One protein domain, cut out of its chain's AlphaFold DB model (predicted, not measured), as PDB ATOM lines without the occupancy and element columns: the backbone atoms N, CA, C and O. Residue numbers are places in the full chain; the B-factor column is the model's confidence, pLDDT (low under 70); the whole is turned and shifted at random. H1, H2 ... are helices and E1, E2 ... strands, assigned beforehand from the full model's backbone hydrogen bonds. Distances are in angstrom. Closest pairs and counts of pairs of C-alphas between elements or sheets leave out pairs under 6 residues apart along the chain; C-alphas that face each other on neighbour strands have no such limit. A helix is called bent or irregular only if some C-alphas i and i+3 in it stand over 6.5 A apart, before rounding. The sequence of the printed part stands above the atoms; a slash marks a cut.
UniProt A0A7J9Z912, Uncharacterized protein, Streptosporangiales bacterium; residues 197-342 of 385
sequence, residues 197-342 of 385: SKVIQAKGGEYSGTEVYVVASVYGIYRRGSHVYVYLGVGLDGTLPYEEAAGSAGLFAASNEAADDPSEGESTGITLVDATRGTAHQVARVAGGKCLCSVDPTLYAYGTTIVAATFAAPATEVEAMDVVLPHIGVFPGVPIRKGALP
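This is residues 197 to 342 of the 385 residues of an uncharacterized protein of Streptosporangiales bacterium (UniProt A0A7J9Z912). A strongly twisted sheet wraps round into a small, nearly closed barrel: E2, E3 and E6 make one wall, E4, E5 and E7 the other, and the bent strand E8 joins the two walls at E2 and E7. E1 extends the sheet beside the first part of E2, H1 packs on the sheet there, and the unnamed residues 253 to 270 and 283 to 304 reach up to 21 A from the mean of the C-alphas. The printed part has 146 residues, with eight named strands, E1 to E8, and one named helix, H1, which comes between E3 and E4 along the chain; it is mostly strand, and the sheet is branched and mixed, with E2 and E8 parallel and the neighbour pairs E1 and E2, E2 and E3, E3 and E6, E4 and E5, E4 and E7, and E7 and E8 antiparallel. It is compact, with a radius of gyration of the C-alphas of 15.3 A and spans of 48 by 33 by 29 A.

E1, residues 197 to 203, and E2, residues 211 to 224, form an antiparallel hairpin, with N 200 and O 214 2.9 A apart. E3, residues 227 to 237, forms the next hairpin with E2, with N 217 and O 233 2.8 A apart; E1 E2 E3 is a meander, each strand the antiparallel neighbour of the one before. H1, residues 242 to 252, is on the sheet at a height of 9.1 A, only just over E3, on which 3 of its C-alphas fall. It runs slantwise to E3 at 31 degrees on the local plane, only just so. In H1, 1 of 7 O i to N i+4 pairs and 5 of 8 O i to N i+3 pairs are within hydrogen-bond range. E4, residues 271 to 274, and E5, residues 279 to 282, form a hairpin, with N 281 and O 272 2.7 A apart. E6, residues 305 to 312, is antiparallel to E3, with N 232 and O 307 2.8 A apart; the closest C-alphas of E5 and E6, Gln 282 and Phe 311, are 6.5 A apart. E7, residues 320 to 325, is antiparallel to E4, with N 322 and O 273 2.8 A apart. E8, residues 329 to 338, forms a hairpin with E7, with N 331 and O 323 2.8 A apart, bends by 58 degrees at residue 333, and is parallel to E2 over residues 336 to 338, with N 337 and O 221 2.8 A apart.

E1 begins at C-alpha 197 (-36.163, 22.272, -34.911) and is 18.9 A long. E2 is 39.4 A, E3 31.8 A, H1 17.4 A and E6 23.5 A long. E8 is 25.2 A long and ends at C-alpha 338 (-18.213, 14.453, -42.705).

The two C-alphas farthest apart, Tyr 207 and Glu 317, are 48.1 A apart. The printed part has no cut. The links H1 to E4 and E5 to E6 are long. Residues 203 to 211, 237 to 267, 295 to 303 and 340 to 342 have pLDDT under 70; the mean of the printed part is 77.9.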
ATOM      1  N   SER A 197     -35.834  21.340 -35.989       91.81
ATOM      2  CA  SER A 197     -36.163  22.272 -34.911       91.81
ATOM      3  C   SER A 197     -37.422  21.822 -34.181       91.81
ATOM      4  O   SER A 197     -38.319  21.213 -34.768       91.81
ATOM      5  N   LYS A 198     -37.486  22.111 -32.884       90.44
ATOM      6  CA  LYS A 198     -38.657  21.906 -32.037       90.44
ATOM      7  C   LYS A 198     -38.890  23.140 -31.192       90.44
ATOM      8  O   LYS A 198     -37.952  23.685 -30.619       90.44
ATOM      9  N   VAL A 199     -40.156  23.514 -31.083       86.25
ATOM     10  CA  VAL A 199     -40.623  24.495 -30.111       86.25
ATOM     11  C   VAL A 199     -41.274  23.719 -28.980       86.25
ATOM     12  O   VAL A 199     -42.166  22.904 -29.221       86.25
ATOM     13  N   ILE A 200     -40.808  23.936 -27.758       84.56
ATOM     14  CA  ILE A 200     -41.443  23.388 -26.565       84.56
ATOM     15  C   ILE A 200     -41.936  24.520 -25.686       84.56
ATOM     16  O   ILE A 200     -41.314  25.574 -25.602       84.56
ATOM     17  N   GLN A 201     -43.041  24.280 -24.997       79.31
ATOM     18  CA  GLN A 201     -43.461  25.154 -23.919       79.31
ATOM     19  C   GLN A 201     -42.644  24.790 -22.676       79.31
ATOM     20  O   GLN A 201     -42.843  23.728 -22.082       79.31
ATOM     21  N   ALA A 202     -41.702  25.645 -22.290       72.44
ATOM     22  CA  ALA A 202     -41.099  25.565 -20.975       72.44
ATOM     23  C   ALA A 202     -42.115  26.103 -19.964       72.44
ATOM     24  O   ALA A 202     -42.678  27.187 -20.128       72.44
ATOM     25  N   LYS A 203     -42.370  25.335 -18.901       61.09
ATOM     26  CA  LYS A 203     -43.050  25.906 -17.741       61.09
ATOM     27  C   LYS A 203     -42.114  26.978 -17.199       61.09
ATOM     28  O   LYS A 203     -41.047  26.632 -16.695       61.09
ATOM     29  N   GLY A 204     -42.496  28.247 -17.350       56.47
ATOM     30  CA  GLY A 204     -41.851  29.331 -16.619       56.47
ATOM     31  C   GLY A 204     -41.768  28.913 -15.156       56.47
ATOM     32  O   GLY A 204     -42.687  28.252 -14.656       56.47
ATOM     33  N   GLY A 205     -40.640  29.204 -14.509       54.34
ATOM     34  CA  GLY A 205     -40.469  28.905 -13.092       54.34
ATOM     35  C   GLY A 205     -41.681  29.381 -12.287       54.34
ATOM     36  O   GLY A 205     -42.455  30.226 -12.737       54.34
ATOM     37  N   GLU A 206     -41.845  28.838 -11.084       43.34
ATOM     38  CA  GLU A 206     -42.989  29.029 -10.171       43.34
ATOM     39  C   GLU A 206     -43.414  30.502  -9.929       43.34
ATOM     40  O   GLU A 206     -44.472  30.766  -9.364       43.34
ATOM     41  N   TYR A 207     -42.624  31.469 -10.399       42.16
ATOM     42  CA  TYR A 207     -42.705  32.888 -10.104       42.16
ATOM     43  C   TYR A 207     -43.487  33.764 -11.101       42.16
ATOM     44  O   TYR A 207     -43.965  34.812 -10.665       42.16
ATOM     45  N   SER A 208     -43.683  33.402 -12.380       54.56
ATOM     46  CA  SER A 208     -44.278  34.358 -13.348       54.56
ATOM     47  C   SER A 208     -45.564  33.931 -14.050       54.56
ATOM     48  O   SER A 208     -46.228  34.790 -14.637       54.56
ATOM     49  N   GLY A 209     -45.936  32.644 -14.035       62.75
ATOM     50  CA  GLY A 209     -47.114  32.144 -14.766       62.75
ATOM     51  C   GLY A 209     -47.106  32.470 -16.269       62.75
ATOM     52  O   GLY A 209     -48.140  32.364 -16.928       62.75
ATOM     53  N   THR A 210     -45.960  32.902 -16.803       62.00
ATOM     54  CA  THR A 210     -45.793  33.306 -18.194       62.00
ATOM     55  C   THR A 210     -45.414  32.071 -18.998       62.00
ATOM     56  O   THR A 210     -44.510  31.322 -18.624       62.00
ATOM     57  N   GLU A 211     -46.140  31.822 -20.086       67.56
ATOM     58  CA  GLU A 211     -45.799  30.742 -21.004       67.56
ATOM     59  C   GLU A 211     -44.511  31.102 -21.741       67.56
ATOM     60  O   GLU A 211     -44.433  32.128 -22.417       67.56
ATOM     61  N   VAL A 212     -43.503  30.252 -21.594       70.94
ATOM     62  CA  VAL A 212     -42.211  30.407 -22.251       70.94
ATOM     63  C   VAL A 212     -42.123  29.379 -23.358       70.94
ATOM     64  O   VAL A 212     -42.363  28.198 -23.111       70.94
ATOM     65  N   TYR A 213     -41.724  29.792 -24.554       80.00
ATOM     66  CA  TYR A 213     -41.440  28.863 -25.638       80.00
ATOM     67  C   TYR A 213     -39.929  28.801 -25.861       80.00
ATOM     68  O   TYR A 213     -39.263  29.822 -26.002       80.00
ATOM     69  N   VAL A 214     -39.363  27.597 -25.841       83.19
ATOM     70  CA  VAL A 214     -37.950  27.348 -26.154       83.19
ATOM     71  C   VAL A 214     -37.893  26.757 -27.551       83.19
ATOM     72  O   VAL A 214     -38.533  25.737 -27.818       83.19
ATOM     73  N   VAL A 215     -37.104  27.373 -28.426       86.25
ATOM     74  CA  VAL A 215     -36.769  26.835 -29.743       86.25
ATOM     75  C   VAL A 215     -35.433  26.128 -29.633       86.25
ATOM     76  O   VAL A 215     -34.398  26.753 -29.423       86.25
ATOM     77  N   ALA A 216     -35.457  24.812 -29.790       90.12
ATOM     78  CA  ALA A 216     -34.260  24.002 -29.894       90.12
ATOM     79  C   ALA A 216     -34.088  23.550 -31.344       90.12
ATOM     80  O   ALA A 216     -34.964  22.904 -31.918       90.12
ATOM     81  N   SER A 217     -32.945  23.883 -31.920       92.50
ATOM     82  CA  SER A 217     -32.582  23.643 -33.309       92.50
ATOM     83  C   SER A 217     -31.318  22.793 -33.357       92.50
ATOM     84  O   SER A 217     -30.309  23.134 -32.754       92.50
ATOM     85  N   VAL A 218     -31.342  21.674 -34.070       93.50
ATOM     86  CA  VAL A 218     -30.166  20.834 -34.305       93.50
ATOM     87  C   VAL A 218     -29.564  21.238 -35.640       93.50
ATOM     88  O   VAL A 218     -30.206  21.093 -36.676       93.50
ATOM     89  N   TYR A 219     -28.323  21.718 -35.634       91.00
ATOM     90  CA  TYR A 219     -27.612  22.105 -36.858       91.00
ATOM     91  C   TYR A 219     -26.979  20.908 -37.571       91.00
ATOM     92  O   TYR A 219     -26.869  20.882 -38.796       91.00
ATOM     93  N   GLY A 220     -26.618  19.876 -36.810       92.69
ATOM     94  CA  GLY A 220     -26.176  18.595 -37.343       92.69
ATOM     95  C   GLY A 220     -25.231  17.856 -36.407       92.69
ATOM     96  O   GLY A 220     -24.803  18.382 -35.376       92.69
ATOM     97  N   ILE A 221     -24.895  16.629 -36.807       95.38
ATOM     98  CA  ILE A 221     -23.849  15.813 -36.190       95.38
ATOM     99  C   ILE A 221     -22.661  15.788 -37.151       95.38
ATOM    100  O   ILE A 221     -22.831  15.530 -38.339       95.38
ATOM    101  N   TYR A 222     -21.458  16.045 -36.657       94.31
ATOM    102  CA  TYR A 222     -20.255  16.199 -37.474       94.31
ATOM    103  C   TYR A 222     -19.186  15.221 -37.026       94.31
ATOM    104  O   TYR A 222     -18.765  15.247 -35.873       94.31
ATOM    105  N   ARG A 223     -18.739  14.341 -37.922       94.62
ATOM    106  CA  ARG A 223     -17.711  13.338 -37.626       94.62
ATOM    107  C   ARG A 223     -16.317  13.868 -37.953       94.62
ATOM    108  O   ARG A 223     -16.037  14.222 -39.101       94.62
ATOM    109  N   ARG A 224     -15.410  13.793 -36.971       91.19
ATOM    110  CA  ARG A 224     -13.973  14.071 -37.123       91.19
ATOM    111  C   ARG A 224     -13.160  12.995 -36.399       91.19
ATOM    112  O   ARG A 224     -13.056  12.980 -35.174       91.19
ATOM    113  N   GLY A 225     -12.575  12.083 -37.175       92.25
ATOM    114  CA  GLY A 225     -11.812  10.956 -36.636       92.25
ATOM    115  C   GLY A 225     -12.678  10.039 -35.769       92.25
ATOM    116  O   GLY A 225     -13.734   9.583 -36.206       92.25
ATOM    117  N   SER A 226     -12.229   9.787 -34.539       92.44
ATOM    118  CA  SER A 226     -12.910   8.950 -33.544       92.44
ATOM    119  C   SER A 226     -13.991   9.679 -32.735       92.44
ATOM    120  O   SER A 226     -14.523   9.100 -31.790       92.44
ATOM    121  N   HIS A 227     -14.343  10.917 -33.097       92.94
ATOM    122  CA  HIS A 227     -15.349  11.713 -32.394       92.94
ATOM    123  C   HIS A 227     -16.451  12.208 -33.329       92.94
ATOM    124  O   HIS A 227     -16.244  12.387 -34.536       92.94
ATOM    125  N   VAL A 228     -17.621  12.454 -32.745       94.69
ATOM    126  CA  VAL A 228     -18.687  13.241 -33.366       94.69
ATOM    127  C   VAL A 228     -19.038  14.442 -32.495       94.69
ATOM    128  O   VAL A 228     -18.965  14.375 -31.270       94.69
ATOM    129  N   TYR A 229     -19.419  15.535 -33.144       92.75
ATOM    130  CA  TYR A 229     -19.794  16.801 -32.524       92.75
ATOM    131  C   TYR A 229     -21.245  17.102 -32.862       92.75
ATOM    132  O   TYR A 229     -21.632  17.028 -34.028       92.75
ATOM    133  N   VAL A 230     -22.039  17.444 -31.857       93.31
ATOM    134  CA  VAL A 230     -23.422  17.894 -32.030       93.31
ATOM    135  C   VAL A 230     -23.451  19.396 -31.820       93.31
ATOM    136  O   VAL A 230     -22.971  19.857 -30.788       93.31
ATOM    137  N   TYR A 231     -24.026  20.133 -32.770       90.75
ATOM    138  CA  TYR A 231     -24.262  21.572 -32.642       90.75
ATOM    139  C   TYR A 231     -25.755  21.839 -32.488       90.75
ATOM    140  O   TYR A 231     -26.563  21.426 -33.327       90.75
ATOM    141  N   LEU A 232     -26.110  22.537 -31.416       91.12
ATOM    142  CA  LEU A 232     -27.475  22.879 -31.049       91.12
ATOM    143  C   LEU A 232     -27.604  24.393 -30.966       91.12
ATOM    144  O   LEU A 232     -26.788  25.038 -30.324       91.12
ATOM    145  N   GLY A 233     -28.631  24.949 -31.582       89.12
ATOM    146  CA  GLY A 233     -29.113  26.289 -31.304       89.12
ATOM    147  C   GLY A 233     -30.242  26.228 -30.305       89.12
ATOM    148  O   GLY A 233     -31.179  25.455 -30.482       89.12
ATOM    149  N   VAL A 234     -30.162  27.040 -29.266       86.31
ATOM    150  CA  VAL A 234     -31.200  27.126 -28.251       86.31
ATOM    151  C   VAL A 234     -31.549  28.589 -28.101       86.31
ATOM    152  O   VAL A 234     -30.713  29.394 -27.704       86.31
ATOM    153  N   GLY A 235     -32.767  28.933 -28.482       83.62
ATOM    154  CA  GLY A 235     -33.309  30.275 -28.359       83.62
ATOM    155  C   GLY A 235     -34.612  30.248 -27.581       83.62
ATOM    156  O   GLY A 235     -35.236  29.199 -27.399       83.62
ATOM    157  N   LEU A 236     -35.033  31.416 -27.129       79.25
ATOM    158  CA  LEU A 236     -36.363  31.618 -26.578       79.25
ATOM    159  C   LEU A 236     -37.229  32.228 -27.682       79.25
ATOM    160  O   LEU A 236     -36.855  33.239 -28.272       79.25
ATOM    161  N   ASP A 237     -38.364  31.597 -27.982       68.44
ATOM    162  CA  ASP A 237     -39.413  32.210 -28.795       68.44
ATOM    163  C   ASP A 237     -40.254  33.073 -27.862       68.44
ATOM    164  O   ASP A 237     -41.144  32.611 -27.143       68.44
ATOM    165  N   GLY A 238     -39.835  34.328 -27.768       60.69
ATOM    166  CA  GLY A 238     -40.352  35.277 -26.810       60.69
ATOM    167  C   GLY A 238     -39.268  35.809 -25.888       60.69
ATOM    168  O   GLY A 238     -38.089  35.897 -26.203       60.69
ATOM    169  N   THR A 239     -39.727  36.296 -24.754       54.19
ATOM    170  CA  THR A 239     -39.184  37.495 -24.144       54.19
ATOM    171  C   THR A 239     -39.177  37.229 -22.641       54.19
ATOM    172  O   THR A 239     -40.191  37.408 -21.974       54.19
ATOM    173  N   LEU A 240     -38.070  36.681 -22.121       53.12
ATOM    174  CA  LEU A 240     -37.932  36.342 -20.695       53.12
ATOM    175  C   LEU A 240     -37.020  37.312 -19.951       53.12
ATOM    176  O   LEU A 240     -36.082  37.853 -20.543       53.12
ATOM    177  N   PRO A 241     -37.233  37.510 -18.640       52.78
ATOM    178  CA  PRO A 241     -36.222  38.129 -17.800       52.78
ATOM    179  C   PRO A 241     -34.992  37.229 -17.660       52.78
ATOM    180  O   PRO A 241     -35.082  36.002 -17.601       52.78
ATOM    181  N   TYR A 242     -33.836  37.869 -17.512       52.84
ATOM    182  CA  TYR A 242     -32.545  37.218 -17.291       52.84
ATOM    183  C   TYR A 242     -32.547  36.245 -16.097       52.84
ATOM    184  O   TYR A 242     -31.953  35.173 -16.177       52.84
ATOM    185  N   GLU A 243     -33.252  36.577 -15.010       54.09
ATOM    186  CA  GLU A 243     -33.300  35.738 -13.802       54.09
ATOM    187  C   GLU A 243     -34.073  34.423 -14.006       54.09
ATOM    188  O   GLU A 243     -33.732  33.422 -13.385       54.09
ATOM    189  N   GLU A 244     -35.048  34.374 -14.922       54.31
ATOM    190  CA  GLU A 244     -35.714  33.114 -15.300       54.31
ATOM    191  C   GLU A 244     -34.964  32.389 -16.420       54.31
ATOM    192  O   GLU A 244     -34.950  31.157 -16.458       54.31
ATOM    193  N   ALA A 245     -34.273  33.131 -17.292       53.19
ATOM    194  CA  ALA A 245     -33.386  32.548 -18.290       53.19
ATOM    195  C   ALA A 245     -32.190  31.825 -17.642       53.19
ATOM    196  O   ALA A 245     -31.741  30.815 -18.174       53.19
ATOM    197  N   ALA A 246     -31.729  32.243 -16.457       49.66
ATOM    198  CA  ALA A 246     -30.712  31.523 -15.681       49.66
ATOM    199  C   ALA A 246     -31.160  30.104 -15.259       49.66
ATOM    200  O   ALA A 246     -30.332  29.204 -15.137       49.66
ATOM    201  N   GLY A 247     -32.473  29.851 -15.151       55.03
ATOM    202  CA  GLY A 247     -33.029  28.507 -14.941       55.03
ATOM    203  C   GLY A 247     -32.865  27.560 -16.140       55.03
ATOM    204  O   GLY A 247     -33.107  26.357 -16.021       55.03
ATOM    205  N   SER A 248     -32.422  28.066 -17.298       56.25
ATOM    206  CA  SER A 248     -32.175  27.268 -18.506       56.25
ATOM    207  C   SER A 248     -31.012  26.284 -18.386       56.25
ATOM    208  O   SER A 248     -30.960  25.338 -19.169       56.25
ATOM    209  N   ALA A 249     -30.142  26.423 -17.380       54.59
ATOM    210  CA  ALA A 249     -29.147  25.403 -17.047       54.59
ATOM    211  C   ALA A 249     -29.792  24.008 -16.880       54.59
ATOM    212  O   ALA A 249     -29.204  22.993 -17.256       54.59
ATOM    213  N   GLY A 250     -31.047  23.961 -16.411       62.09
ATOM    214  CA  GLY A 250     -31.833  22.734 -16.294       62.09
ATOM    215  C   GLY A 250     -32.308  22.126 -17.622       62.09
ATOM    216  O   GLY A 250     -32.604  20.937 -17.653       62.09
ATOM    217  N   LEU A 251     -32.353  22.876 -18.734       69.06
ATOM    218  CA  LEU A 251     -32.788  22.335 -20.035       69.06
ATOM    219  C   LEU A 251     -31.838  21.249 -20.553       69.06
ATOM    220  O   LEU A 251     -32.276  20.329 -21.239       69.06
ATOM    221  N   PHE A 252     -30.548  21.342 -20.222       66.50
ATOM    222  CA  PHE A 252     -29.531  20.388 -20.677       66.50
ATOM    223  C   PHE A 252     -28.929  19.549 -19.558       66.50
ATOM    224  O   PHE A 252     -28.147  18.639 -19.848       66.50
ATOM    225  N   ALA A 253     -29.286  19.817 -18.304       64.19
ATOM    226  CA  ALA A 253     -28.888  18.975 -17.194       64.19
ATOM    227  C   ALA A 253     -29.529  17.589 -17.353       64.19
ATOM    228  O   ALA A 253     -30.732  17.452 -17.587       64.19
ATOM    229  N   ALA A 254     -28.727  16.529 -17.225       57.31
ATOM    230  CA  ALA A 254     -29.303  15.213 -16.993       57.31
ATOM    231  C   ALA A 254     -30.053  15.275 -15.657       57.31
ATOM    232  O   ALA A 254     -29.478  15.714 -14.665       57.31
ATOM    233  N   SER A 255     -31.293  14.790 -15.598       45.72
ATOM    234  CA  SER A 255     -32.100  14.719 -14.367       45.72
ATOM    235  C   SER A 255     -31.548  13.734 -13.321       45.72
ATOM    236  O   SER A 255     -32.296  13.184 -12.515       45.72
ATOM    237  N   ASN A 256     -30.255  13.422 -13.370       42.16
ATOM    238  CA  ASN A 256     -29.628  12.502 -12.448       42.16
ATOM    239  C   ASN A 256     -29.360  13.244 -11.137       42.16
ATOM    240  O   ASN A 256     -28.287  13.804 -10.947       42.16
ATOM    241  N   GLU A 257     -30.306  13.132 -10.203       45.34
ATOM    242  CA  GLU A 257     -30.157  13.447  -8.769       45.34
ATOM    243  C   GLU A 257     -28.954  12.736  -8.100       45.34
ATOM    244  O   GLU A 257     -28.660  12.973  -6.937       45.34
ATOM    245  N   ALA A 258     -28.262  11.840  -8.813       42.06
ATOM    246  CA  ALA A 258     -27.171  11.012  -8.304       42.06
ATOM    247  C   ALA A 258     -25.762  11.605  -8.497       42.06
ATOM    248  O   ALA A 258     -24.782  10.939  -8.161       42.06
ATOM    249  N   ALA A 259     -25.626  12.800  -9.077       47.12
ATOM    250  CA  ALA A 259     -24.367  13.534  -9.010       47.12
ATOM    251  C   ALA A 259     -24.408  14.426  -7.763       47.12
ATOM    252  O   ALA A 259     -25.149  15.400  -7.744       47.12
ATOM    253  N   ASP A 260     -23.601  14.101  -6.748       49.28
ATOM    254  CA  ASP A 260     -23.455  14.876  -5.496       49.28
ATOM    255  C   ASP A 260     -22.960  16.329  -5.709       49.28
ATOM    256  O   ASP A 260     -22.783  17.073  -4.749       49.28
ATOM    257  N   ASP A 261     -22.734  16.735  -6.960       49.91
ATOM    258  CA  ASP A 261     -22.348  18.081  -7.377       49.91
ATOM    259  C   ASP A 261     -22.866  18.320  -8.812       49.91
ATOM    260  O   ASP A 261     -22.185  17.972  -9.787       49.91
ATOM    261  N   PRO A 262     -24.112  18.800  -8.995       50.75
ATOM    262  CA  PRO A 262     -24.540  19.288 -10.292       50.75
ATOM    263  C   PRO A 262     -23.758  20.573 -10.544       50.75
ATOM    264  O   PRO A 262     -24.131  21.633 -10.048       50.75
ATOM    265  N   SER A 263     -22.670  20.497 -11.312       53.66
ATOM    266  CA  SER A 263     -22.097  21.703 -11.893       53.66
ATOM    267  C   SER A 263     -23.183  22.344 -12.763       53.66
ATOM    268  O   SER A 263     -23.504  21.872 -13.858       53.66
ATOM    269  N   GLU A 264     -23.844  23.356 -12.199       54.44
ATOM    270  CA  GLU A 264     -24.950  24.067 -12.823       54.44
ATOM    271  C   GLU A 264     -24.486  24.571 -14.199       54.44
ATOM    272  O   GLU A 264     -23.468  25.251 -14.318       54.44
ATOM    273  N   GLY A 265     -25.197  24.181 -15.261       57.59
ATOM    274  CA  GLY A 265     -24.969  24.707 -16.609       57.59
ATOM    275  C   GLY A 265     -24.098  23.867 -17.549       57.59
ATOM    276  O   GLY A 265     -23.827  24.318 -18.661       57.59
ATOM    277  N   GLU A 266     -23.671  22.649 -17.199       67.75
ATOM    278  CA  GLU A 266     -23.056  21.765 -18.203       67.75
ATOM    279  C   GLU A 266     -24.116  21.078 -19.079       67.75
ATOM    280  O   GLU A 266     -25.052  20.451 -18.574       67.75
ATOM    281  N   SER A 267     -23.931  21.080 -20.405       69.88
ATOM    282  CA  SER A 267     -24.833  20.409 -21.355       69.88
ATOM    283  C   SER A 267     -24.659  18.878 -21.393       69.88
ATOM    284  O   SER A 267     -24.605  18.254 -22.456       69.88
ATOM    285  N   THR A 268     -24.513  18.257 -20.223       81.56
ATOM    286  CA  THR A 268     -24.166  16.840 -20.041       81.56
ATOM    287  C   THR A 268     -25.309  15.874 -20.324       81.56
ATOM    288  O   THR A 268     -25.047  14.695 -20.547       81.56
ATOM    289  N   GLY A 269     -26.558  16.342 -20.321       86.00
ATOM    290  CA  GLY A 269     -27.734  15.510 -20.556       86.00
ATOM    291  C   GLY A 269     -28.030  15.216 -22.027       86.00
ATOM    292  O   GLY A 269     -28.888  14.379 -22.311       86.00
ATOM    293  N   ILE A 270     -27.322  15.850 -22.969       91.38
ATOM    294  CA  ILE A 270     -27.465  15.559 -24.400       91.38
ATOM    295  C   ILE A 270     -27.014  14.116 -24.658       91.38
ATOM    296  O   ILE A 270     -25.882  13.745 -24.356       91.38
ATOM    297  N   THR A 271     -27.883  13.299 -25.248       93.88
ATOM    298  CA  THR A 271     -27.574  11.904 -25.595       93.88
ATOM    299  C   THR A 271     -27.744  11.692 -27.096       93.88
ATOM    300  O   THR A 271     -28.718  12.159 -27.682       93.88
ATOM    301  N   LEU A 272     -26.818  10.962 -27.720       96.50
ATOM    302  CA  LEU A 272     -26.989  10.471 -29.088       96.50
ATOM    303  C   LEU A 272     -27.450   9.017 -29.062       96.50
ATOM    304  O   LEU A 272     -26.840   8.197 -28.382       96.50
ATOM    305  N   VAL A 273     -28.492   8.672 -29.812       96.75
ATOM    306  CA  VAL A 273     -29.010   7.299 -29.876       96.75
ATOM    307  C   VAL A 273     -28.919   6.777 -31.305       96.75
ATOM    308  O   VAL A 273     -29.506   7.336 -32.226       96.75
ATOM    309  N   ASP A 274     -28.188   5.681 -31.499       96.56
ATOM    310  CA  ASP A 274     -28.294   4.872 -32.713       96.56
ATOM    311  C   ASP A 274     -29.540   3.993 -32.567       96.56
ATOM    312  O   ASP A 274     -29.502   2.918 -31.963       96.56
ATOM    313  N   ALA A 275     -30.662   4.475 -33.105       91.25
ATOM    314  CA  ALA A 275     -31.941   3.777 -33.047       91.25
ATOM    315  C   ALA A 275     -31.903   2.408 -33.750       91.25
ATOM    316  O   ALA A 275     -32.651   1.509 -33.368       91.25
ATOM    317  N   THR A 276     -31.019   2.215 -34.738       92.19
ATOM    318  CA  THR A 276     -30.911   0.943 -35.471       92.19
ATOM    319  C   THR A 276     -30.262  -0.151 -34.631       92.19
ATOM    320  O   THR A 276     -30.654  -1.314 -34.720       92.19
ATOM    321  N   ARG A 277     -29.297   0.223 -33.782       94.19
ATOM    322  CA  ARG A 277     -28.587  -0.701 -32.883       94.19
ATOM    323  C   ARG A 277     -29.082  -0.669 -31.440       94.19
ATOM    324  O   ARG A 277     -28.664  -1.504 -30.644       94.19
ATOM    325  N   GLY A 278     -29.942   0.283 -31.084       93.06
ATOM    326  CA  GLY A 278     -30.399   0.486 -29.710       93.06
ATOM    327  C   GLY A 278     -29.281   0.923 -28.757       93.06
ATOM    328  O   GLY A 278     -29.344   0.626 -27.564       93.06
ATOM    329  N   THR A 279     -28.240   1.593 -29.263       95.12
ATOM    330  CA  THR A 279     -27.093   2.044 -28.460       95.12
ATOM    331  C   THR A 279     -27.157   3.544 -28.201       95.12
ATOM    332  O   THR A 279     -27.347   4.334 -29.124       95.12
ATOM    333  N   ALA A 280     -26.958   3.948 -26.946       94.19
ATOM    334  CA  ALA A 280     -26.910   5.347 -26.533       94.19
ATOM    335  C   ALA A 280     -25.467   5.777 -26.224       94.19
ATOM    336  O   ALA A 280     -24.726   5.063 -25.551       94.19
ATOM    337  N   HIS A 281     -25.089   6.962 -26.688       94.38
ATOM    338  CA  HIS A 281     -23.786   7.581 -26.503       94.38
ATOM    339  C   HIS A 281     -23.951   8.825 -25.631       94.38
ATOM    340  O   HIS A 281     -24.758   9.707 -25.927       94.38
ATOM    341  N   GLN A 282     -23.175   8.881 -24.554       93.56
ATOM    342  CA  GLN A 282     -23.133  10.007 -23.623       93.56
ATOM    343  C   GLN A 282     -22.059  11.013 -24.040       93.56
ATOM    344  O   GLN A 282     -21.099  10.647 -24.730       93.56
ATOM    345  N   VAL A 283     -22.203  12.264 -23.591       92.44
ATOM    346  CA  VAL A 283     -21.193  13.311 -23.801       92.44
ATOM    347  C   VAL A 283     -19.845  12.838 -23.252       92.44
ATOM    348  O   VAL A 283     -19.745  12.353 -22.121       92.44
ATOM    349  N   ALA A 284     -18.795  12.967 -24.061       89.69
ATOM    350  CA  ALA A 284     -17.434  12.636 -23.676       89.69
ATOM    351  C   ALA A 284     -16.978  13.527 -22.509       89.69
ATOM    352  O   ALA A 284     -17.368  14.688 -22.399       89.69
ATOM    353  N   ARG A 285     -16.133  12.983 -21.631       89.12
ATOM    354  CA  ARG A 285     -15.596  13.687 -20.459       89.12
ATOM    355  C   ARG A 285     -14.074  13.612 -20.463       89.12
ATOM    356  O   ARG A 285     -13.510  12.625 -20.935       89.12
ATOM    357  N   VAL A 286     -13.412  14.640 -19.938       83.88
ATOM    358  CA  VAL A 286     -11.959  14.619 -19.701       83.88
ATOM    359  C   VAL A 286     -11.619  13.876 -18.408       83.88
ATOM    360  O   VAL A 286     -12.487  13.599 -17.574       83.88
ATOM    361  N   ALA A 287     -10.332  13.577 -18.211       81.75
ATOM    362  CA  ALA A 287      -9.832  13.134 -16.914       81.75
ATOM    363  C   ALA A 287     -10.150  14.209 -15.857       81.75
ATOM    364  O   ALA A 287      -9.795  15.371 -16.030       81.75
ATOM    365  N   GLY A 288     -10.871  13.831 -14.799       81.50
ATOM    366  CA  GLY A 288     -11.442  14.773 -13.825       81.50
ATOM    367  C   GLY A 288     -12.955  14.973 -13.955       81.50
ATOM    368  O   GLY A 288     -13.542  15.659 -13.133       81.50
ATOM    369  N   GLY A 289     -13.605  14.346 -14.941       82.81
ATOM    370  CA  GLY A 289     -15.064  14.241 -15.004       82.81
ATOM    371  C   GLY A 289     -15.779  15.396 -15.705       82.81
ATOM    372  O   GLY A 289     -16.958  15.242 -16.012       82.81
ATOM    373  N   LYS A 290     -15.094  16.495 -16.038       79.19
ATOM    374  CA  LYS A 290     -15.680  17.621 -16.782       79.19
ATOM    375  C   LYS A 290     -16.103  17.203 -18.195       79.19
ATOM    376  O   LYS A 290     -15.382  16.450 -18.856       79.19
ATOM    377  N   CYS A 291     -17.257  17.675 -18.665       81.88
ATOM    378  CA  CYS A 291     -17.701  17.403 -20.032       81.88
ATOM    379  C   CYS A 291     -16.770  18.030 -21.090       81.88
ATOM    380  O   CYS A 291     -16.184  19.094 -20.891       81.88
ATOM    381  N   LEU A 292     -16.678  17.390 -22.256       84.19
ATOM    382  CA  LEU A 292     -16.175  17.986 -23.497       84.19
ATOM    383  C   LEU A 292     -17.340  18.631 -24.256       84.19
ATOM    384  O   LEU A 292     -17.717  18.205 -25.354       84.19
ATOM    385  N   CYS A 293     -17.951  19.622 -23.619       83.81
ATOM    386  CA  CYS A 293     -19.106  20.349 -24.118       83.81
ATOM    387  C   CYS A 293     -18.980  21.849 -23.826       83.81
ATOM    388  O   CYS A 293     -18.112  22.254 -23.047       83.81
ATOM    389  N   SER A 294     -19.803  22.674 -24.478       75.31
ATOM    390  CA  SER A 294     -19.905  24.095 -24.152       75.31
ATOM    391  C   SER A 294     -20.268  24.239 -22.677       75.31
ATOM    392  O   SER A 294     -21.250  23.660 -22.211       75.31
ATOM    393  N   VAL A 295     -19.450  24.991 -21.946       60.50
ATOM    394  CA  VAL A 295     -19.721  25.339 -20.552       60.50
ATOM    395  C   VAL A 295     -20.604  26.577 -20.517       60.50
ATOM    396  O   VAL A 295     -20.342  27.517 -21.261       60.50
ATOM    397  N   ASP A 296     -21.631  26.547 -19.668       60.16
ATOM    398  CA  ASP A 296     -22.517  27.677 -19.385       60.16
ATOM    399  C   ASP A 296     -23.180  28.275 -20.643       60.16
ATOM    400  O   ASP A 296     -22.882  29.402 -21.050       60.16
ATOM    401  N   PRO A 297     -24.095  27.535 -21.303       56.16
ATOM    402  CA  PRO A 297     -24.966  28.126 -22.293       56.16
ATOM    403  C   PRO A 297     -26.018  28.940 -21.545       56.16
ATOM    404  O   PRO A 297     -27.189  28.567 -21.518       56.16
ATOM    405  N   THR A 298     -25.612  30.032 -20.898       58.16
ATOM    406  CA  THR A 298     -26.569  30.987 -20.367       58.16
ATOM    407  C   THR A 298     -27.409  31.411 -21.566       58.16
ATOM    408  O   THR A 298     -26.895  31.992 -22.528       58.16
ATOM    409  N   LEU A 299     -28.686  31.018 -21.584       56.38
ATOM    410  CA  LEU A 299     -29.595  31.488 -22.613       56.38
ATOM    411  C   LEU A 299     -29.734  32.979 -22.378       56.38
ATOM    412  O   LEU A 299     -30.374  33.425 -21.428       56.38
ATOM    413  N   TYR A 300     -29.073  33.762 -23.218       56.84
ATOM    414  CA  TYR A 300     -29.322  35.183 -23.228       56.84
ATOM    415  C   TYR A 300     -30.767  35.368 -23.681       56.84
ATOM    416  O   TYR A 300     -31.240  34.687 -24.589       56.84
ATOM    417  N   ALA A 301     -31.481  36.293 -23.038       52.31
ATOM    418  CA  ALA A 301     -32.879  36.604 -23.343       52.31
ATOM    419  C   ALA A 301     -33.116  37.035 -24.809       52.31
ATOM    420  O   ALA A 301     -34.256  37.263 -25.205       52.31
ATOM    421  N   TYR A 302     -32.043  37.154 -25.598       57.09
ATOM    422  CA  TYR A 302     -32.037  37.499 -27.004       57.09
ATOM    423  C   TYR A 302     -30.973  36.656 -27.709       57.09
ATOM    424  O   TYR A 302     -29.809  36.664 -27.303       57.09
ATOM    425  N   GLY A 303     -31.366  35.965 -28.775       67.81
ATOM    426  CA  GLY A 303     -30.450  35.176 -29.593       67.81
ATOM    427  C   GLY A 303     -30.622  33.667 -29.447       67.81
ATOM    428  O   GLY A 303     -31.231  33.152 -28.513       67.81
ATOM    429  N   THR A 304     -30.054  32.960 -30.418       74.44
ATOM    430  CA  THR A 304     -29.856  31.514 -30.364       74.44
ATOM    431  C   THR A 304     -28.470  31.266 -29.781       74.44
ATOM    432  O   THR A 304     -27.465  31.552 -30.433       74.44
ATOM    433  N   THR A 305     -28.391  30.728 -28.567       80.38
ATOM    434  CA  THR A 305     -27.121  30.265 -27.998       80.38
ATOM    435  C   THR A 305     -26.720  28.967 -28.686       80.38
ATOM    436  O   THR A 305     -27.507  28.020 -28.754       80.38
ATOM    437  N   ILE A 306     -25.487  28.912 -29.197       82.19
ATOM    438  CA  ILE A 306     -24.938  27.699 -29.800       82.19
ATOM    439  C   ILE A 306     -24.249  26.860 -28.728       82.19
ATOM    440  O   ILE A 306     -23.281  27.286 -28.101       82.19
ATOM    441  N   VAL A 307     -24.738  25.641 -28.549       86.56
ATOM    442  CA  VAL A 307     -24.192  24.636 -27.641       86.56
ATOM    443  C   VAL A 307     -23.546  23.539 -28.473       86.56
ATOM    444  O   VAL A 307     -24.152  23.024 -29.415       86.56
ATOM    445  N   ALA A 308     -22.317  23.167 -28.127       87.69
ATOM    446  CA  ALA A 308     -21.610  22.055 -28.739       87.69
ATOM    447  C   ALA A 308     -21.377  20.942 -27.713       87.69
ATOM    448  O   ALA A 308     -21.007  21.207 -26.570       87.69
ATOM    449  N   ALA A 309     -21.550  19.687 -28.121       90.56
ATOM    450  CA  ALA A 309     -21.219  18.525 -27.298       90.56
ATOM    451  C   ALA A 309     -20.434  17.487 -28.105       90.56
ATOM    452  O   ALA A 309     -20.781  17.181 -29.249       90.56
ATOM    453  N   THR A 310     -19.374  16.949 -27.502       92.69
ATOM    454  CA  THR A 310     -18.500  15.942 -28.119       92.69
ATOM    455  C   THR A 310     -18.879  14.546 -27.645       92.69
ATOM    456  O   THR A 310     -19.098  14.336 -26.455       92.69
ATOM    457  N   PHE A 311     -18.895  13.569 -28.549       95.31
ATOM    458  CA  PHE A 311     -19.176  12.161 -28.267       95.31
ATOM    459  C   PHE A 311     -18.120  11.269 -28.923       95.31
ATOM    460  O   PHE A 311     -17.487  11.654 -29.911       95.31
ATOM    461  N   ALA A 312     -17.966  10.043 -28.419       94.75
ATOM    462  CA  ALA A 312     -17.268   9.001 -29.167       94.75
ATOM    463  C   ALA A 312     -18.030   8.725 -30.473       94.75
ATOM    464  O   ALA A 312     -19.253   8.560 -30.453       94.75
ATOM    465  N   ALA A 313     -17.320   8.686 -31.601       94.38
ATOM    466  CA  ALA A 313     -17.948   8.429 -32.886       94.38
ATOM    467  C   ALA A 313     -18.570   7.024 -32.900       94.38
ATOM    468  O   ALA A 313     -17.909   6.066 -32.488       94.38
ATOM    469  N   PRO A 314     -19.805   6.869 -33.406       95.06
ATOM    470  CA  PRO A 314     -20.362   5.548 -33.642       95.06
ATOM    471  C   PRO A 314     -19.597   4.848 -34.776       95.06
ATOM    472  O   PRO A 314     -18.750   5.450 -35.448       95.06
ATOM    473  N   ALA A 315     -19.924   3.583 -35.038       94.88
ATOM    474  CA  ALA A 315     -19.363   2.844 -36.167       94.88
ATOM    475  C   ALA A 315     -19.547   3.615 -37.494       94.88
ATOM    476  O   ALA A 315     -20.457   4.437 -37.637       94.88
ATOM    477  N   THR A 316     -18.631   3.443 -38.447       94.56
ATOM    478  CA  THR A 316     -18.559   4.277 -39.664       94.56
ATOM    479  C   THR A 316     -19.764   4.147 -40.588       94.56
ATOM    480  O   THR A 316     -20.045   5.067 -41.345       94.56
ATOM    481  N   GLU A 317     -20.475   3.029 -40.499       95.19
ATOM    482  CA  GLU A 317     -21.713   2.733 -41.214       95.19
ATOM    483  C   GLU A 317     -22.959   3.374 -40.576       95.19
ATOM    484  O   GLU A 317     -24.049   3.278 -41.129       95.19
ATOM    485  N   VAL A 318     -22.829   4.015 -39.406       96.50
ATOM    486  CA  VAL A 318     -23.888   4.865 -38.845       96.50
ATOM    487  C   VAL A 318     -23.874   6.203 -39.567       96.50
ATOM    488  O   VAL A 318     -22.944   6.998 -39.395       96.50
ATOM    489  N   GLU A 319     -24.922   6.446 -40.351       96.38
ATOM    490  CA  GLU A 319     -25.100   7.670 -41.142       96.38
ATOM    491  C   GLU A 319     -26.016   8.701 -40.472       96.38
ATOM    492  O   GLU A 319     -25.971   9.875 -40.829       96.38
ATOM    493  N   ALA A 320     -26.820   8.298 -39.486       97.12
ATOM    494  CA  ALA A 320     -27.714   9.180 -38.740       97.12
ATOM    495  C   ALA A 320     -27.895   8.689 -37.299       97.12
ATOM    496  O   ALA A 320     -27.751   7.498 -37.021       97.12
ATOM    497  N   MET A 321     -28.216   9.606 -36.388       98.06
ATOM    498  CA  MET A 321     -28.542   9.295 -34.994       98.06
ATOM    499  C   MET A 321     -29.687  10.171 -34.512       98.06
ATOM    500  O   MET A 321     -29.897  11.273 -35.014       98.06
ATOM    501  N   ASP A 322     -30.386   9.711 -33.488       97.50
ATOM    502  CA  ASP A 322     -31.348  10.538 -32.785       97.50
ATOM    503  C   ASP A 322     -30.605  11.417 -31.776       97.50
ATOM    504  O   ASP A 322     -29.765  10.933 -31.012       97.50
ATOM    505  N   VAL A 323     -30.922  12.709 -31.751       96.62
ATOM    506  CA  VAL A 323     -30.438  13.626 -30.715       96.62
ATOM    507  C   VAL A 323     -31.511  13.725 -29.643       96.62
ATOM    508  O   VAL A 323     -32.631  14.153 -29.912       96.62
ATOM    509  N   VAL A 324     -31.182  13.323 -28.423       94.25
ATOM    510  CA  VAL A 324     -32.093  13.362 -27.281       94.25
ATOM    511  C   VAL A 324     -31.672  14.498 -26.364       94.25
ATOM    512  O   VAL A 324     -30.569  14.491 -25.816       94.25
ATOM    513  N   LEU A 325     -32.567  15.469 -26.201       92.00
ATOM    514  CA  LEU A 325     -32.404  16.591 -25.288       92.00
ATOM    515  C   LEU A 325     -33.342  16.394 -24.087       92.00
ATOM    516  O   LEU A 325     -34.550  16.212 -24.297       92.00
ATOM    517  N   PRO A 326     -32.834  16.431 -22.842       85.88
ATOM    518  CA  PRO A 326     -33.682  16.429 -21.655       85.88
ATOM    519  C   PRO A 326     -34.737  17.534 -21.747       85.88
ATOM    520  O   PRO A 326     -34.476  18.606 -22.283       85.88
ATOM    521  N   HIS A 327     -35.954  17.255 -21.279       83.25
ATOM    522  CA  HIS A 327     -37.087  18.197 -21.233       83.25
ATOM    523  C   HIS A 327     -37.615  18.732 -22.586       83.25
ATOM    524  O   HIS A 327     -38.766  19.159 -22.645       83.25
ATOM    525  N   ILE A 328     -36.844  18.641 -23.674       88.62
ATOM    526  CA  ILE A 328     -37.224  19.041 -25.038       88.62
ATOM    527  C   ILE A 328     -37.705  17.838 -25.862       88.62
ATOM    528  O   ILE A 328     -38.670  17.931 -26.623       88.62
ATOM    529  N   GLY A 329     -37.057  16.683 -25.696       90.88
ATOM    530  CA  GLY A 329     -37.405  15.431 -26.363       90.88
ATOM    531  C   GLY A 329     -36.413  15.013 -27.451       90.88
ATOM    532  O   GLY A 329     -35.241  15.377 -27.434       90.88
ATOM    533  N   VAL A 330     -36.890  14.182 -28.382       94.38
ATOM    534  CA  VAL A 330     -36.051  13.496 -29.383       94.38
ATOM    535  C   VAL A 330     -36.131  14.175 -30.749       94.38
ATOM    536  O   VAL A 330     -37.232  14.457 -31.225       94.38
ATOM    537  N   PHE A 331     -34.988  14.391 -31.395       95.44
ATOM    538  CA  PHE A 331     -34.851  14.789 -32.796       95.44
ATOM    539  C   PHE A 331     -34.397  13.557 -33.586       95.44
ATOM    540  O   PHE A 331     -33.229  13.183 -33.479       95.44
ATOM    541  N   PRO A 332     -35.302  12.873 -34.305       96.69
ATOM    542  CA  PRO A 332     -34.982  11.597 -34.926       96.69
ATOM    543  C   PRO A 332     -34.173  11.764 -36.216       96.69
ATOM    544  O   PRO A 332     -34.396  12.710 -36.972       96.69
ATOM    545  N   GLY A 333     -33.282  10.809 -36.496       96.19
ATOM    546  CA  GLY A 333     -32.629  10.674 -37.801       96.19
ATOM    547  C   GLY A 333     -31.754  11.862 -38.213       96.19
ATOM    548  O   GLY A 333     -31.682  12.193 -39.396       96.19
ATOM    549  N   VAL A 334     -31.084  12.512 -37.259       96.75
ATOM    550  CA  VAL A 334     -30.171  13.627 -37.531       96.75
ATOM    551  C   VAL A 334     -28.933  13.091 -38.268       96.75
ATOM    552  O   VAL A 334     -28.227  12.234 -37.728       96.75
ATOM    553  N   PRO A 335     -28.633  13.564 -39.493       96.31
ATOM    554  CA  PRO A 335     -27.553  13.010 -40.303       96.31
ATOM    555  C   PRO A 335     -26.168  13.334 -39.725       96.31
ATOM    556  O   PRO A 335     -25.899  14.465 -39.309       96.31
ATOM    557  N   ILE A 336     -25.267  12.350 -39.776       95.81
ATOM    558  CA  ILE A 336     -23.840  12.506 -39.485       95.81
ATOM    559  C   ILE A 336     -23.122  12.969 -40.755       95.81
ATOM    560  O   ILE A 336     -22.899  12.209 -41.697       95.81
ATOM    561  N   ARG A 337     -22.702  14.230 -40.767       94.12
ATOM    562  CA  ARG A 337     -21.925  14.842 -41.845       94.12
ATOM    563  C   ARG A 337     -20.431  14.586 -41.638       94.12
ATOM    564  O   ARG A 337     -19.942  14.508 -40.510       94.12
ATOM    565  N   LYS A 338     -19.685  14.464 -42.737       88.38
ATOM    566  CA  LYS A 338     -18.213  14.453 -42.705       88.38
ATOM    567  C   LYS A 338     -17.690  15.887 -42.623       88.38
ATOM    568  O   LYS A 338     -18.208  16.759 -43.314       88.38
ATOM    569  N   GLY A 339     -16.631  16.094 -41.842       80.06
ATOM    570  CA  GLY A 339     -15.988  17.400 -41.675       80.06
ATOM    571  C   GLY A 339     -16.402  18.095 -40.381       80.06
ATOM    572  O   GLY A 339     -17.109  17.517 -39.559       80.06
ATOM    573  N   ALA A 340     -15.924  19.321 -40.190       65.56
ATOM    574  CA  ALA A 340     -16.377  20.201 -39.119       65.56
ATOM    575  C   ALA A 340     -17.477  21.130 -39.646       65.56
ATOM    576  O   ALA A 340     -17.565  21.379 -40.851       65.56
ATOM    577  N   LEU A 341     -18.308  21.644 -38.741       65.00
ATOM    578  CA  LEU A 341     -19.115  22.821 -39.042       65.00
ATOM    579  C   LEU A 341     -18.140  23.966 -39.402       65.00
ATOM    580  O   LEU A 341     -17.047  23.981 -38.828       65.00
ATOM    581  N   PRO A 342     -18.447  24.859 -40.366       58.22
ATOM    582  CA  PRO A 342     -17.571  25.995 -40.650       58.22
ATOM    583  C   PRO A 342     -17.372  26.755 -39.339       58.22
ATOM    584  O   PRO A 342     -18.352  27.258 -38.798       58.22
TER     585      PRO A 342